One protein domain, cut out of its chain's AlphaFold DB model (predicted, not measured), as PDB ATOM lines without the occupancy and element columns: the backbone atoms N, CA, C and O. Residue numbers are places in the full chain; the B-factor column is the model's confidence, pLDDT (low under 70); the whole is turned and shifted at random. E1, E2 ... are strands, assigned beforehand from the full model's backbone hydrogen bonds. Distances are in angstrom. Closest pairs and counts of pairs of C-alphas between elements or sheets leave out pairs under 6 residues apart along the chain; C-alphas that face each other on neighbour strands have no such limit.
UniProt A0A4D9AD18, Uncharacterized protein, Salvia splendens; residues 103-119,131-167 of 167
ATOM      1  N   ASN A 103     199.276 161.036 131.769       61.56
ATOM      2  CA  ASN A 103     197.822 160.900 131.743       61.56
ATOM      3  C   ASN A 103     197.071 162.244 131.763       61.56
ATOM      4  O   ASN A 103     195.969 162.310 131.233       61.56
ATOM      5  N   HIS A 104     197.668 163.335 132.259       61.88
ATOM      6  CA  HIS A 104     196.979 164.635 132.387       61.88
ATOM      7  C   HIS A 104     196.878 165.447 131.083       61.88
ATOM      8  O   HIS A 104     196.320 166.545 131.080       61.88
ATOM      9  N   VAL A 105     197.462 164.953 129.989       59.66
ATOM     10  CA  VAL A 105     197.532 165.654 128.690       59.66
ATOM     11  C   VAL A 105     196.887 164.853 127.560       59.66
ATOM     12  O   VAL A 105     196.938 165.274 126.411       59.66
ATOM     13  N   LYS A 106     196.294 163.698 127.885       67.94
ATOM     14  CA  LYS A 106     195.548 162.863 126.942       67.94
ATOM     15  C   LYS A 106     194.160 163.455 126.710       67.94
ATOM     16  O   LYS A 106     193.616 164.103 127.602       67.94
ATOM     17  N   CYS A 107     193.590 163.162 125.541       63.12
ATOM     18  CA  CYS A 107     192.200 163.472 125.202       63.12
ATOM     19  C   CYS A 107     191.262 163.123 126.378       63.12
ATOM     20  O   CYS A 107     191.412 162.025 126.926       63.12
ATOM     21  N   PRO A 108     190.350 164.025 126.790       68.06
ATOM     22  CA  PRO A 108     189.960 165.295 126.150       68.06
ATOM     23  C   PRO A 108     190.860 166.508 126.476       68.06
ATOM     24  O   PRO A 108     190.620 167.617 126.009       68.06
ATOM     25  N   ASN A 109     191.930 166.320 127.248       70.75
ATOM     26  CA  ASN A 109     192.825 167.393 127.677       70.75
ATOM     27  C   ASN A 109     193.960 167.644 126.672       70.75
ATOM     28  O   ASN A 109     194.422 166.728 125.989       70.75
ATOM     29  N   PHE A 110     194.442 168.887 126.592       71.31
ATOM     30  CA  PHE A 110     195.542 169.280 125.707       71.31
ATOM     31  C   PHE A 110     196.462 170.304 126.377       71.31
ATOM     32  O   PHE A 110     196.009 171.189 127.098       71.31
ATOM     33  N   GLY A 111     197.770 170.202 126.146       73.06
ATOM     34  CA  GLY A 111     198.780 171.057 126.766       73.06
ATOM     35  C   GLY A 111     199.610 171.810 125.735       73.06
ATOM     36  O   GLY A 111     200.197 171.180 124.860       73.06
ATOM     37  N   ILE A 112     199.712 173.131 125.882       76.00
ATOM     38  CA  ILE A 112     200.532 174.009 125.040       76.00
ATOM     39  C   ILE A 112     201.710 174.541 125.855       76.00
ATOM     40  O   ILE A 112     201.534 175.175 126.899       76.00
ATOM     41  N   MET A 113     202.921 174.342 125.341       76.44
ATOM     42  CA  MET A 113     204.137 174.927 125.898       76.44
ATOM     43  C   MET A 113     204.790 175.874 124.888       76.44
ATOM     44  O   MET A 113     205.159 175.464 123.792       76.44
ATOM     45  N   SER A 114     204.937 177.151 125.251       77.69
ATOM     46  CA  SER A 114     205.557 178.163 124.387       77.69
ATOM     47  C   SER A 114     206.993 178.453 124.804       77.69
ATOM     48  O   SER A 114     207.248 178.849 125.937       77.69
ATOM     49  N   TRP A 115     207.928 178.283 123.873       76.00
ATOM     50  CA  TRP A 115     209.347 178.628 124.007       76.00
ATOM     51  C   TRP A 115     209.710 179.892 123.213       76.00
ATOM     52  O   TRP A 115     210.874 180.271 123.157       76.00
ATOM     53  N   VAL A 116     208.731 180.584 122.617       74.81
ATOM     54  CA  VAL A 116     208.957 181.776 121.768       74.81
ATOM     55  C   VAL A 116     209.652 182.907 122.525       74.81
ATOM     56  O   VAL A 116     210.454 183.640 121.955       74.81
ATOM     57  N   ARG A 117     209.365 183.040 123.825       70.62
ATOM     58  CA  ARG A 117     209.978 184.058 124.690       70.62
ATOM     59  C   ARG A 117     211.291 183.602 125.328       70.62
ATOM     60  O   ARG A 117     211.955 184.417 125.962       70.62
ATOM     61  N   LEU A 118     211.680 182.338 125.155       72.56
ATOM     62  CA  LEU A 118     212.977 181.849 125.606       72.56
ATOM     63  C   LEU A 118     214.031 182.225 124.566       72.56
ATOM     64  O   LEU A 118     213.895 181.941 123.375       72.56
ATOM     65  N   SER A 119     215.117 182.852 125.010       66.62
ATOM     66  CA  SER A 119     216.237 183.242 124.152       66.62
ATOM     67  C   SER A 119     217.134 182.053 123.777       66.62
ATOM     68  O   SER A 119     218.352 182.123 123.911       66.62
ATOM     69  N   VAL A 131     220.816 176.120 114.437       76.31
ATOM     70  CA  VAL A 131     219.884 176.177 113.289       76.31
ATOM     71  C   VAL A 131     218.446 175.838 113.704       76.31
ATOM     72  O   VAL A 131     217.476 176.340 113.138       76.31
ATOM     73  N   PHE A 132     218.302 174.978 114.712       76.50
ATOM     74  CA  PHE A 132     217.019 174.548 115.245       76.50
ATOM     75  C   PHE A 132     217.133 174.281 116.744       76.50
ATOM     76  O   PHE A 132     218.080 173.636 117.196       76.50
ATOM     77  N   VAL A 133     216.141 174.742 117.505       75.44
ATOM     78  CA  VAL A 133     215.956 174.369 118.908       75.44
ATOM     79  C   VAL A 133     214.508 173.950 119.112       75.44
ATOM     80  O   VAL A 133     213.585 174.718 118.846       75.44
ATOM     81  N   GLY A 134     214.311 172.737 119.616       74.44
ATOM     82  CA  GLY A 134     212.998 172.193 119.937       74.44
ATOM     83  C   GLY A 134     213.101 171.038 120.928       74.44
ATOM     84  O   GLY A 134     214.192 170.542 121.202       74.44
ATOM     85  N   ALA A 135     211.972 170.613 121.492       72.12
ATOM     86  CA  ALA A 135     211.918 169.435 122.348       72.12
ATOM     87  C   ALA A 135     212.266 168.174 121.543       72.12
ATOM     88  O   ALA A 135     211.728 167.969 120.455       72.12
ATOM     89  N   GLY A 136     213.140 167.329 122.101       67.38
ATOM     90  CA  GLY A 136     213.639 166.121 121.433       67.38
ATOM     91  C   GLY A 136     212.550 165.091 121.126       67.38
ATOM     92  O   GLY A 136     212.539 164.518 120.045       67.38
ATOM     93  N   GLU A 137     211.585 164.901 122.032       68.06
ATOM     94  CA  GLU A 137     210.399 164.090 121.754       68.06
ATOM     95  C   GLU A 137     209.183 164.580 122.552       68.06
ATOM     96  O   GLU A 137     209.236 164.799 123.765       68.06
ATOM     97  N   ALA A 138     208.033 164.699 121.885       67.50
ATOM     98  CA  ALA A 138     206.753 164.792 122.571       67.50
ATOM     99  C   ALA A 138     206.353 163.383 123.036       67.50
ATOM    100  O   ALA A 138     205.791 162.624 122.263       67.50
ATOM    101  N   LEU A 139     206.650 163.002 124.278       65.75
ATOM    102  CA  LEU A 139     206.405 161.631 124.770       65.75
ATOM    103  C   LEU A 139     204.920 161.274 124.962       65.75
ATOM    104  O   LEU A 139     204.571 160.114 125.144       65.75
ATOM    105  N   SER A 140     204.032 162.268 124.980       67.12
ATOM    106  CA  SER A 140     202.620 162.090 125.333       67.12
ATOM    107  C   SER A 140     201.735 162.685 124.248       67.12
ATOM    108  O   SER A 140     202.034 163.753 123.712       67.12
ATOM    109  N   GLU A 141     200.642 161.996 123.935       72.56
ATOM    110  CA  GLU A 141     199.562 162.554 123.126       72.56
ATOM    111  C   GLU A 141     199.055 163.859 123.749       72.56
ATOM    112  O   GLU A 141     199.020 163.981 124.971       72.56
ATOM    113  N   GLY A 142     198.700 164.832 122.908       72.88
ATOM    114  CA  GLY A 142     198.090 166.083 123.347       72.88
ATOM    115  C   GLY A 142     199.070 167.124 123.894       72.88
ATOM    116  O   GLY A 142     198.647 168.193 124.327       72.88
ATOM    117  N   LYS A 143     200.381 166.863 123.837       75.69
ATOM    118  CA  LYS A 143     201.406 167.894 124.039       75.69
ATOM    119  C   LYS A 143     201.700 168.607 122.724       75.69
ATOM    120  O   LYS A 143     202.017 167.962 121.717       75.69
ATOM    121  N   SER A 144     201.645 169.933 122.756       79.25
ATOM    122  CA  SER A 144     202.198 170.785 121.717       79.25
ATOM    123  C   SER A 144     203.252 171.730 122.246       79.25
ATOM    124  O   SER A 144     203.252 172.148 123.407       79.25
ATOM    125  N   PHE A 145     204.147 172.080 121.336       79.75
ATOM    126  CA  PHE A 145     205.215 173.008 121.598       79.75
ATOM    127  C   PHE A 145     205.277 174.057 120.501       79.75
ATOM    128  O   PHE A 145     205.185 173.735 119.315       79.75
ATOM    129  N   LEU A 146     205.443 175.304 120.921       82.31
ATOM    130  CA  LEU A 146     205.611 176.455 120.049       82.31
ATOM    131  C   LEU A 146     207.042 176.971 120.198       82.31
ATOM    132  O   LEU A 146     207.446 177.344 121.300       82.31
ATOM    133  N   TYR A 147     207.791 177.023 119.102       83.31
ATOM    134  CA  TYR A 147     209.187 177.461 119.086       83.31
ATOM    135  C   TYR A 147     209.374 178.659 118.151       83.31
ATOM    136  O   TYR A 147     208.702 178.731 117.118       83.31
ATOM    137  N   PRO A 148     210.293 179.585 118.473       78.94
ATOM    138  CA  PRO A 148     210.605 180.686 117.575       78.94
ATOM    139  C   PRO A 148     211.317 180.156 116.326       78.94
ATOM    140  O   PRO A 148     212.160 179.264 116.426       78.94
ATOM    141  N   ASN A 149     211.002 180.698 115.149       76.19
ATOM    142  CA  ASN A 149     211.797 180.420 113.957       76.19
ATOM    143  C   ASN A 149     213.055 181.297 113.963       76.19
ATOM    144  O   ASN A 149     212.985 182.509 114.176       76.19
ATOM    145  N   GLN A 150     214.214 180.699 113.703       69.25
ATOM    146  CA  GLN A 150     215.458 181.449 113.582       69.25
ATOM    147  C   GLN A 150     215.509 182.279 112.289       69.25
ATOM    148  O   GLN A 150     216.094 183.362 112.282       69.25
ATOM    149  N   ALA A 151     214.884 181.795 111.210       71.19
ATOM    150  CA  ALA A 151     214.960 182.420 109.890       71.19
ATOM    151  C   ALA A 151     214.167 183.733 109.800       71.19
ATOM    152  O   ALA A 151     214.537 184.632 109.047       71.19
ATOM    153  N   SER A 152     213.087 183.878 110.572       69.31
ATOM    154  CA  SER A 152     212.338 185.131 110.627       69.31
ATOM    155  C   SER A 152     211.676 185.348 111.982       69.31
ATOM    156  O   SER A 152     211.059 184.454 112.552       69.31
ATOM    157  N   ARG A 153     211.759 186.588 112.479       67.50
ATOM    158  CA  ARG A 153     211.183 186.988 113.776       67.50
ATOM    159  C   ARG A 153     209.654 186.925 113.824       67.50
ATOM    160  O   ARG A 153     209.090 186.953 114.910       67.50
ATOM    161  N   CYS A 154     208.991 186.896 112.670       74.19
ATOM    162  CA  CYS A 154     207.534 186.895 112.559       74.19
ATOM    163  C   CYS A 154     206.928 185.496 112.384       74.19
ATOM    164  O   CYS A 154     205.706 185.379 112.376       74.19
ATOM    165  N   THR A 155     207.742 184.443 112.251       79.19
ATOM    166  CA  THR A 155     207.234 183.073 112.105       79.19
ATOM    167  C   THR A 155     207.598 182.213 113.308       79.19
ATOM    168  O   THR A 155     208.637 182.390 113.942       79.19
ATOM    169  N   ASN A 156     206.713 181.272 113.633       82.69
ATOM    170  CA  ASN A 156     206.897 180.326 114.724       82.69
ATOM    171  C   ASN A 156     206.602 178.913 114.221       82.69
ATOM    172  O   ASN A 156     205.714 178.715 113.392       82.69
ATOM    173  N   ASN A 157     207.323 177.940 114.761       83.06
ATOM    174  CA  ASN A 157     207.138 176.528 114.460       83.06
ATOM    175  C   ASN A 157     206.264 175.885 115.538       83.06
ATOM    176  O   ASN A 157     206.474 176.121 116.729       83.06
ATOM    177  N   VAL A 158     205.307 175.049 115.131       84.19
ATOM    178  CA  VAL A 158     204.435 174.301 116.045       84.19
ATOM    179  C   VAL A 158     204.659 172.808 115.846       84.19
ATOM    180  O   VAL A 158     204.491 172.298 114.742       84.19
ATOM    181  N   ALA A 159     204.986 172.099 116.924       83.19
ATOM    182  CA  ALA A 159     205.026 170.641 116.950       83.19
ATOM    183  C   ALA A 159     203.860 170.112 117.793       83.19
ATOM    184  O   ALA A 159     203.674 170.559 118.925       83.19
ATOM    185  N   VAL A 160     203.084 169.159 117.268       81.69
ATOM    186  CA  VAL A 160     201.944 168.547 117.975       81.69
ATOM    187  C   VAL A 160     202.010 167.033 117.852       81.69
ATOM    188  O   VAL A 160     202.117 166.512 116.742       81.69
ATOM    189  N   ARG A 161     201.870 166.314 118.972       80.50
ATOM    190  CA  ARG A 161     201.666 164.860 118.938       80.50
ATOM    191  C   ARG A 161     200.190 164.510 119.079       80.50
ATOM    192  O   ARG A 161     199.553 164.825 120.084       80.50
ATOM    193  N   LYS A 162     199.668 163.809 118.076       79.88
ATOM    194  CA  LYS A 162     198.332 163.204 118.067       79.88
ATOM    195  C   LYS A 162     198.465 161.684 118.019       79.88
ATOM    196  O   LYS A 162     199.461 161.169 117.504       79.88
ATOM    197  N   ARG A 163     197.484 160.960 118.562       75.06
ATOM    198  CA  ARG A 163     197.385 159.512 118.342       75.06
ATOM    199  C   ARG A 163     197.091 159.272 116.863       75.06
ATOM    200  O   ARG A 163     196.320 160.015 116.258       75.06
ATOM    201  N   LYS A 164     197.730 158.262 116.271       73.69
ATOM    202  CA  LYS A 164     197.351 157.807 114.931       73.69
ATOM    203  C   LYS A 164     195.927 157.262 115.019       73.69
ATOM    204  O   LYS A 164     195.660 156.434 115.887       73.69
ATOM    205  N   SER A 165     195.033 157.745 114.160       72.81
ATOM    206  CA  SER A 165     193.716 157.128 114.006       72.81
ATOM    207  C   SER A 165     193.937 155.714 113.485       72.81
ATOM    208  O   SER A 165     194.601 155.542 112.463       72.81
ATOM    209  N   VAL A 166     193.460 154.717 114.224       69.50
ATOM    210  CA  VAL A 166     193.373 153.348 113.716       69.50
ATOM    211  C   VAL A 166     192.068 153.306 112.934       69.50
ATOM    212  O   VAL A 166     191.007 153.492 113.527       69.50
ATOM    213  N   THR A 167     192.176 153.187 111.614       51.88
ATOM    214  CA  THR A 167     191.044 152.988 110.705       51.88
ATOM    215  C   THR A 167     190.963 151.522 110.328       51.88
ATOM    216  O   THR A 167     192.048 150.921 110.143       51.88
TER     217      THR A 167
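This is residues 103 to 119 and 131 to 167 of the 167 residues of an uncharacterized protein of Salvia splendens (UniProt A0A4D9AD18). With little regular structure, this is a narrow sheet of three strands, E2 between E1 and E3, with unnamed residues 131 to 142 passing over one face and the last residues trailing beyond one end. The 54 printed residues hold strands E1, E2 and E3 in that order, 16 residues in all; the class is all strand, the sheet mixed. It is loose, with a radius of gyration of the C-alphas of 12.8 A, and spans 38 by 24 by 19 A.

Start at inner strand E2, residues 143 to 148. Edge strand E1, residues 110 to 114, is parallel to it at 19 degrees; look for N 144 and O 111, 2.8 A apart. Edge strand E3, residues 156 to 160, is antiparallel at 165 degrees, a hairpin with E2; N 157 and O 147 are 2.8 A apart.

Find C-alpha 110 at (195.542, 169.280, 125.707), where E1 begins its 13.5 A. E2 measures 17.0 A. E3, 13.2 A, ends at C-alpha 160, (201.944, 168.547, 117.975).

The C-alphas of Ser 119 and Thr 167 are farthest apart, 41.6 A. Residues 120 to 130 are not printed; C-alphas 119 and 131 are 13.5 A apart. The E2 to E3 link is short. Seventeen residues have pLDDT under 70, among them 103 to 108.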